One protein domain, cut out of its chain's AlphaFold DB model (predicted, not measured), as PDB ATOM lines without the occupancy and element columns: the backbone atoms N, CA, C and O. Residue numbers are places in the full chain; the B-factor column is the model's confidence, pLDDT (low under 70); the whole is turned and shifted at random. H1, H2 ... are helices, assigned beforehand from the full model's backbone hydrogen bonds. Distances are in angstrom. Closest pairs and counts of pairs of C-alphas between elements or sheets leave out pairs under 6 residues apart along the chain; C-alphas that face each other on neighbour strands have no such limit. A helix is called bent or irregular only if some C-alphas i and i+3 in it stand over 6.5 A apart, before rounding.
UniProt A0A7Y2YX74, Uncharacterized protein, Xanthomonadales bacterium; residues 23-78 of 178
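What this domain is: This is residues 23 to 78 of the 178 residues of an uncharacterized protein of Xanthomonadales bacterium (UniProt A0A7Y2YX74). Three helices stand side by side in a slightly bent row, with H2 between H1 and H3, and the chain folds back from each helix to the next, like two helical hairpins that share H2. After H3, residues 68 to 78 fold back without a named helix and pass over one side of this row. The printed part has 56 residues, of which 30 are in the three named helices, H1, H2 and H3 in that order; there is no named strand, and the class is all helix. The whole is compact, with a radius of gyration of the C-alphas of 10.4 A, and its rounded outline spans 30 by 22 by 16 A.

Where its parts are: The printed part begins at Ala 23, with its C-alpha at (-10.353, -18.428, 11.769). H1 takes residues 27 to 33, from C-alpha 27 at (-16.555, -27.538, 7.150), and is 10.3 A long from first to last C-alpha. H1 is neither bent nor irregular, but only just: C-alphas 28 and 31 are 6.2 A apart. H2 takes residues 41 to 49 and is 12.6 A long. H3, the longest helix, takes residues 54 to 67, is 19.9 A long, and ends with C-alpha 67 at (-6.302, -35.527, 23.098).

How they stand to each other: H1 and H2 touch, and their closest C-alphas are those of Leu 32 and Tyr 42, 4.9 A apart. They form a helical hairpin and run opposite ways at a shallow tilt of 24 degrees. H2 and H3 touch as well, with 14 pairs of C-alphas within 8 A; the closest are those of Tyr 48 and Arg 57, 5.2 A apart. These two also form a helical hairpin, running opposite ways at a shallow tilt of 14 degrees. H1 and H3 are apart. In H2 and H3 every O i to N i+4 pair is within hydrogen-bond range; in H1 this holds for 0 of 3 pairs, while 3 of its 4 O i to N i+3 pairs are within range.

The domain as a whole: The two C-alphas farthest apart are those of Glu 36 and Asn 53, at 29.9 A, and the first and last printed C-alphas, of Ala 23 and Asp 78, are 15.8 A apart. The printed part has no cut. The link from H1 to H2 is short, with 7 residues; the link from H2 to H3 is tight, with 4 residues. The mean pLDDT of the printed part is 81.5, and residues 23 to 25, 35, 52 and 78 are under 70, where the model's confidence is low.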
ATOM      1  N   ALA A  23     -10.458 -16.990  11.632       45.28
ATOM      2  CA  ALA A  23     -10.353 -18.428  11.769       45.28
ATOM      3  C   ALA A  23     -11.366 -18.963  10.758       45.28
ATOM      4  O   ALA A  23     -12.569 -18.863  10.997       45.28
ATOM      5  N   GLY A  24     -10.886 -19.346   9.573       49.66
ATOM      6  CA  GLY A  24     -11.751 -19.855   8.520       49.66
ATOM      7  C   GLY A  24     -12.557 -21.004   9.103       49.66
ATOM      8  O   GLY A  24     -11.980 -21.883   9.746       49.66
ATOM      9  N   ASN A  25     -13.879 -20.945   8.956       57.41
ATOM     10  CA  ASN A  25     -14.705 -22.097   9.264       57.41
ATOM     11  C   ASN A  25     -14.309 -23.190   8.275       57.41
ATOM     12  O   ASN A  25     -14.420 -22.988   7.069       57.41
ATOM     13  N   VAL A  26     -13.802 -24.300   8.797       72.12
ATOM     14  CA  VAL A  26     -13.450 -25.477   8.006       72.12
ATOM     15  C   VAL A  26     -14.589 -26.460   8.194       72.12
ATOM     16  O   VAL A  26     -14.841 -26.895   9.321       72.12
ATOM     17  N   GLU A  27     -15.324 -26.741   7.120       74.94
ATOM     18  CA  GLU A  27     -16.555 -27.538   7.150       74.94
ATOM     19  C   GLU A  27     -16.312 -28.929   7.759       74.94
ATOM     20  O   GLU A  27     -17.125 -29.457   8.522       74.94
ATOM     21  N   GLU A  28     -15.128 -29.483   7.528       74.31
ATOM     22  CA  GLU A  28     -14.654 -30.748   8.072       74.31
ATOM     23  C   GLU A  28     -14.522 -30.708   9.600       74.31
ATOM     24  O   GLU A  28     -14.838 -31.694  10.276       74.31
ATOM     25  N   CYS A  29     -14.125 -29.562  10.160       84.44
ATOM     26  CA  CYS A  29     -13.998 -29.369  11.601       84.44
ATOM     27  C   CYS A  29     -15.352 -29.190  12.296       84.44
ATOM     28  O   CYS A  29     -15.449 -29.478  13.488       84.44
ATOM     29  N   GLU A  30     -16.411 -28.764  11.601       85.25
ATOM     30  CA  GLU A  30     -17.734 -28.538  12.213       85.25
ATOM     31  C   GLU A  30     -18.340 -29.817  12.802       85.25
ATOM     32  O   GLU A  30     -19.062 -29.780  13.801       85.25
ATOM     33  N   LYS A  31     -17.958 -30.984  12.273       81.94
ATOM     34  CA  LYS A  31     -18.335 -32.289  12.837       81.94
ATOM     35  C   LYS A  31     -17.861 -32.435  14.288       81.94
ATOM     36  O   LYS A  31     -18.549 -33.055  15.088       81.94
ATOM     37  N   LEU A  32     -16.740 -31.807  14.651       83.56
ATOM     38  CA  LEU A  32     -16.165 -31.805  16.001       83.56
ATOM     39  C   LEU A  32     -16.788 -30.766  16.943       83.56
ATOM     40  O   LEU A  32     -16.468 -30.759  18.133       83.56
ATOM     41  N   ALA A  33     -17.632 -29.863  16.435       81.75
ATOM     42  CA  ALA A  33     -18.283 -28.839  17.250       81.75
ATOM     43  C   ALA A  33     -19.415 -29.417  18.121       81.75
ATOM     44  O   ALA A  33     -19.850 -28.774  19.082       81.75
ATOM     45  N   SER A  34     -19.887 -30.632  17.812       73.81
ATOM     46  CA  SER A  34     -20.894 -31.317  18.618       73.81
ATOM     47  C   SER A  34     -20.330 -31.691  19.999       73.81
ATOM     48  O   SER A  34     -19.146 -31.973  20.179       73.81
ATOM     49  N   GLY A  35     -21.194 -31.711  21.017       66.62
ATOM     50  CA  GLY A  35     -20.807 -32.094  22.381       66.62
ATOM     51  C   GLY A  35     -20.483 -33.583  22.562       66.62
ATOM     52  O   GLY A  35     -20.279 -34.006  23.699       66.62
ATOM     53  N   GLU A  36     -20.489 -34.363  21.479       76.00
ATOM     54  CA  GLU A  36     -20.246 -35.810  21.468       76.00
ATOM     55  C   GLU A  36     -18.751 -36.150  21.495       76.00
ATOM     56  O   GLU A  36     -18.383 -37.227  21.960       76.00
ATOM     57  N   PHE A  37     -17.897 -35.215  21.068       82.00
ATOM     58  CA  PHE A  37     -16.453 -35.408  20.954       82.00
ATOM     59  C   PHE A  37     -15.667 -34.727  22.074       82.00
ATOM     60  O   PHE A  37     -16.163 -33.849  22.797       82.00
ATOM     61  N   THR A  38     -14.400 -35.118  22.219       82.00
ATOM     62  CA  THR A  38     -13.509 -34.537  23.222       82.00
ATOM     63  C   THR A  38     -13.425 -33.018  23.072       82.00
ATOM     64  O   THR A  38     -13.013 -32.459  22.049       82.00
ATOM     65  N   LYS A  39     -13.784 -32.317  24.153       79.19
ATOM     66  CA  LYS A  39     -13.772 -30.853  24.204       79.19
ATOM     67  C   LYS A  39     -12.380 -30.319  23.871       79.19
ATOM     68  O   LYS A  39     -11.410 -30.568  24.586       79.19
ATOM     69  N   GLY A  40     -12.305 -29.524  22.809       82.56
ATOM     70  CA  GLY A  40     -11.068 -28.907  22.334       82.56
ATOM     71  C   GLY A  40     -10.485 -29.530  21.067       82.56
ATOM     72  O   GLY A  40      -9.552 -28.935  20.532       82.56
ATOM     73  N   LEU A  41     -11.034 -30.641  20.554       90.56
ATOM     74  CA  LEU A  41     -10.661 -31.156  19.230       90.56
ATOM     75  C   LEU A  41     -11.068 -30.193  18.112       90.56
ATOM     76  O   LEU A  41     -10.245 -29.914  17.249       90.56
ATOM     77  N   TYR A  42     -12.258 -29.581  18.191       90.44
ATOM     78  CA  TYR A  42     -12.682 -28.522  17.262       90.44
ATOM     79  C   TYR A  42     -11.641 -27.400  17.146       90.44
ATOM     80  O   TYR A  42     -11.168 -27.083  16.061       90.44
ATOM     81  N   GLY A  43     -11.215 -26.841  18.284       89.50
ATOM     82  CA  GLY A  43     -10.236 -25.752  18.295       89.50
ATOM     83  C   GLY A  43      -8.868 -26.164  17.746       89.50
ATOM     84  O   GLY A  43      -8.183 -25.341  17.148       89.50
ATOM     85  N   LEU A  44      -8.473 -27.429  17.923       91.75
ATOM     86  CA  LEU A  44      -7.236 -27.964  17.352       91.75
ATOM     87  C   LEU A  44      -7.356 -28.219  15.847       91.75
ATOM     88  O   LEU A  44      -6.412 -27.916  15.129       91.75
ATOM     89  N   CYS A  45      -8.508 -28.691  15.373       88.75
ATOM     90  CA  CYS A  45      -8.805 -28.838  13.950       88.75
ATOM     91  C   CYS A  45      -8.748 -27.479  13.241       88.75
ATOM     92  O   CYS A  45      -7.936 -27.275  12.346       88.75
ATOM     93  N   ILE A  46      -9.481 -26.479  13.741       88.50
ATOM     94  CA  ILE A  46      -9.437 -25.114  13.196       88.50
ATOM     95  C   ILE A  46      -8.011 -24.547  13.231       88.50
ATOM     96  O   ILE A  46      -7.555 -23.946  12.258       88.50
ATOM     97  N   ALA A  47      -7.271 -24.748  14.326       88.94
ATOM     98  CA  ALA A  47      -5.890 -24.285  14.414       88.94
ATOM     99  C   ALA A  47      -4.973 -24.967  13.385       88.94
ATOM    100  O   ALA A  47      -4.052 -24.314  12.901       88.94
ATOM    101  N   TYR A  48      -5.210 -26.243  13.062       88.75
ATOM    102  CA  TYR A  48      -4.428 -27.000  12.085       88.75
ATOM    103  C   TYR A  48      -4.535 -26.373  10.692       88.75
ATOM    104  O   TYR A  48      -3.515 -25.983  10.126       88.75
ATOM    105  N   HIS A  49      -5.756 -26.173  10.197       82.00
ATOM    106  CA  HIS A  49      -5.996 -25.612   8.863       82.00
ATOM    107  C   HIS A  49      -5.639 -24.122   8.753       82.00
ATOM    108  O   HIS A  49      -5.282 -23.636   7.686       82.00
ATOM    109  N   ASN A  50      -5.667 -23.378   9.863       80.88
ATOM    110  CA  ASN A  50      -5.239 -21.974   9.884       80.88
ATOM    111  C   ASN A  50      -3.730 -21.803  10.166       80.88
ATOM    112  O   ASN A  50      -3.240 -20.676  10.306       80.88
ATOM    113  N   ALA A  51      -2.960 -22.887  10.297       82.44
ATOM    114  CA  ALA A  51      -1.540 -22.792  10.604       82.44
ATOM    115  C   ALA A  51      -0.722 -22.415   9.358       82.44
ATOM    116  O   ALA A  51      -0.577 -23.193   8.419       82.44
ATOM    117  N   GLY A  52      -0.076 -21.248   9.400       66.88
ATOM    118  CA  GLY A  52       0.711 -20.724   8.275       66.88
ATOM    119  C   GLY A  52       2.048 -21.426   7.988       66.88
ATOM    120  O   GLY A  52       2.827 -20.914   7.193       66.88
ATOM    121  N   ASN A  53       2.381 -22.533   8.663       75.12
ATOM    122  CA  ASN A  53       3.547 -23.356   8.320       75.12
ATOM    123  C   ASN A  53       3.426 -24.797   8.836       75.12
ATOM    124  O   ASN A  53       2.738 -25.076   9.820       75.12
ATOM    125  N   GLU A  54       4.189 -25.688   8.207       72.69
ATOM    126  CA  GLU A  54       4.188 -27.127   8.474       72.69
ATOM    127  C   GLU A  54       4.611 -27.482   9.909       72.69
ATOM    128  O   GLU A  54       3.975 -28.299  10.567       72.69
ATOM    129  N   ASN A  55       5.621 -26.805  10.466       77.50
ATOM    130  CA  ASN A  55       6.046 -27.038  11.852       77.50
ATOM    131  C   ASN A  55       4.920 -26.755  12.859       77.50
ATOM    132  O   ASN A  55       4.795 -27.438  13.878       77.50
ATOM    133  N   ALA A  56       4.101 -25.733  12.604       80.06
ATOM    134  CA  ALA A  56       2.929 -25.445  13.413       80.06
ATOM    135  C   ALA A  56       1.845 -26.515  13.229       80.06
ATOM    136  O   ALA A  56       1.359 -27.018  14.244       80.06
ATOM    137  N   ARG A  57       1.546 -26.924  11.986       83.50
ATOM    138  CA  ARG A  57       0.619 -28.033  11.685       83.50
ATOM    139  C   ARG A  57       1.011 -29.320  12.405       83.50
ATOM    140  O   ARG A  57       0.189 -29.893  13.111       83.50
ATOM    141  N   ASN A  58       2.285 -29.707  12.338       83.94
ATOM    142  CA  ASN A  58       2.819 -30.911  12.983       83.94
ATOM    143  C   ASN A  58       2.602 -30.891  14.500       83.94
ATOM    144  O   ASN A  58       2.053 -31.834  15.060       83.94
ATOM    145  N   ARG A  59       2.923 -29.776  15.169       88.19
ATOM    146  CA  ARG A  59       2.678 -29.636  16.617       88.19
ATOM    147  C   ARG A  59       1.194 -29.668  16.983       88.19
ATOM    148  O   ARG A  59       0.848 -30.114  18.075       88.19
ATOM    149  N   ILE A  60       0.327 -29.122  16.134       91.94
ATOM    150  CA  ILE A  60      -1.120 -29.098  16.378       91.94
ATOM    151  C   ILE A  60      -1.702 -30.500  16.200       91.94
ATOM    152  O   ILE A  60      -2.438 -30.940  17.081       91.94
ATOM    153  N   ARG A  61      -1.291 -31.221  15.151       91.00
ATOM    154  CA  ARG A  61      -1.608 -32.636  14.928       91.00
ATOM    155  C   ARG A  61      -1.187 -33.501  16.113       91.00
ATOM    156  O   ARG A  61      -2.034 -34.160  16.700       91.00
ATOM    157  N   ASP A  62       0.051 -33.369  16.590       92.50
ATOM    158  CA  ASP A  62       0.509 -34.097  17.782       92.50
ATOM    159  C   ASP A  62      -0.368 -33.833  19.018       92.50
ATOM    160  O   ASP A  62      -0.550 -34.703  19.871       92.50
ATOM    161  N   ASN A  63      -0.869 -32.604  19.174       92.62
ATOM    162  CA  ASN A  63      -1.750 -32.244  20.284       92.62
ATOM    163  C   ASN A  63      -3.179 -32.747  20.084       92.62
ATOM    164  O   ASN A  63      -3.840 -33.050  21.077       92.62
ATOM    165  N   TYR A  64      -3.646 -32.819  18.839       93.00
ATOM    166  CA  TYR A  64      -4.908 -33.450  18.486       93.00
ATOM    167  C   TYR A  64      -4.858 -34.931  18.850       93.00
ATOM    168  O   TYR A  64      -5.655 -35.375  19.670       93.00
ATOM    169  N   ASP A  65      -3.852 -35.653  18.362       91.44
ATOM    170  CA  ASP A  65      -3.717 -37.101  18.552       91.44
ATOM    171  C   ASP A  65      -3.564 -37.482  20.029       91.44
ATOM    172  O   ASP A  65      -4.111 -38.481  20.486       91.44
ATOM    173  N   LYS A  66      -2.876 -36.652  20.826       92.88
ATOM    174  CA  LYS A  66      -2.775 -36.844  22.287       92.88
ATOM    175  C   LYS A  66      -4.097 -36.650  23.024       92.88
ATOM    176  O   LYS A  66      -4.236 -37.149  24.141       92.88
ATOM    177  N   LYS A  67      -5.009 -35.842  22.476       91.06
ATOM    178  CA  LYS A  67      -6.302 -35.527  23.098       91.06
ATOM    179  C   LYS A  67      -7.433 -36.397  22.586       91.06
ATOM    180  O   LYS A  67      -8.384 -36.591  23.334       91.06
ATOM    181  N   ALA A  68      -7.337 -36.874  21.351       89.81
ATOM    182  CA  ALA A  68      -8.312 -37.769  20.766       89.81
ATOM    183  C   ALA A  68      -8.413 -39.040  21.619       89.81
ATOM    184  O   ALA A  68      -7.424 -39.723  21.896       89.81
ATOM    185  N   GLY A  69      -9.620 -39.316  22.096       86.94
ATOM    186  CA  GLY A  69      -9.963 -40.521  22.823       86.94
ATOM    187  C   GLY A  69     -10.491 -41.617  21.893       86.94
ATOM    188  O   GLY A  69     -10.738 -41.393  20.707       86.94
ATOM    189  N   PRO A  70     -10.712 -42.828  22.426       82.69
ATOM    190  CA  PRO A  70     -11.376 -43.892  21.684       82.69
ATOM    191  C   PRO A  70     -12.781 -43.450  21.242       82.69
ATOM    192  O   PRO A  70     -13.649 -43.229  22.084       82.69
ATOM    193  N   GLY A  71     -12.999 -43.347  19.930       83.44
ATOM    194  CA  GLY A  71     -14.279 -42.937  19.338       83.44
ATOM    195  C   GLY A  71     -14.330 -41.488  18.846       83.44
ATOM    196  O   GLY A  71     -15.271 -41.144  18.136       83.44
ATOM    197  N   ASP A  72     -13.322 -40.666  19.154       87.12
ATOM    198  CA  ASP A  72     -13.153 -39.379  18.477       87.12
ATOM    199  C   ASP A  72     -12.679 -39.603  17.028       87.12
ATOM    200  O   ASP A  72     -11.901 -40.531  16.773       87.12
ATOM    201  N   PRO A  73     -13.126 -38.786  16.057       84.50
ATOM    202  CA  PRO A  73     -12.699 -38.929  14.675       84.50
ATOM    203  C   PRO A  73     -11.236 -38.483  14.524       84.50
ATOM    204  O   PRO A  73     -10.756 -37.635  15.288       84.50
ATOM    205  N   PRO A  74     -10.504 -39.032  13.540       85.31
ATOM    206  CA  PRO A  74      -9.150 -38.581  13.244       85.31
ATOM    207  C   PRO A  74      -9.154 -37.113  12.803       85.31
ATOM    208  O   PRO A  74     -10.153 -36.618  12.277       85.31
ATOM    209  N   LEU A  75      -8.031 -36.421  13.012       83.44
ATOM    210  CA  LEU A  75      -7.841 -35.089  12.449       83.44
ATOM    211  C   LEU A  75      -7.886 -35.204  10.929       83.44
ATOM    212  O   LEU A  75      -7.115 -35.969  10.347       83.44
ATOM    213  N   VAL A  76      -8.771 -34.437  10.299       78.88
ATOM    214  CA  VAL A  76      -8.747 -34.288   8.850       78.88
ATOM    215  C   VAL A  76      -7.514 -33.465   8.516       78.88
ATOM    216  O   VAL A  76      -7.371 -32.322   8.938       78.88
ATOM    217  N   VAL A  77      -6.570 -34.103   7.843       76.12
ATOM    218  CA  VAL A  77      -5.404 -33.434   7.285       76.12
ATOM    219  C   VAL A  77      -5.794 -33.035   5.875       76.12
ATOM    220  O   VAL A  77      -6.349 -33.867   5.161       76.12
ATOM    221  N   ASP A  78      -5.523 -31.786   5.490       68.69
ATOM    222  CA  ASP A  78      -5.591 -31.385   4.085       68.69
ATOM    223  C   ASP A  78      -4.785 -32.413   3.286       68.69
ATOM    224  O   ASP A  78      -3.590 -32.591   3.547       68.69
TER     225      ASP A  78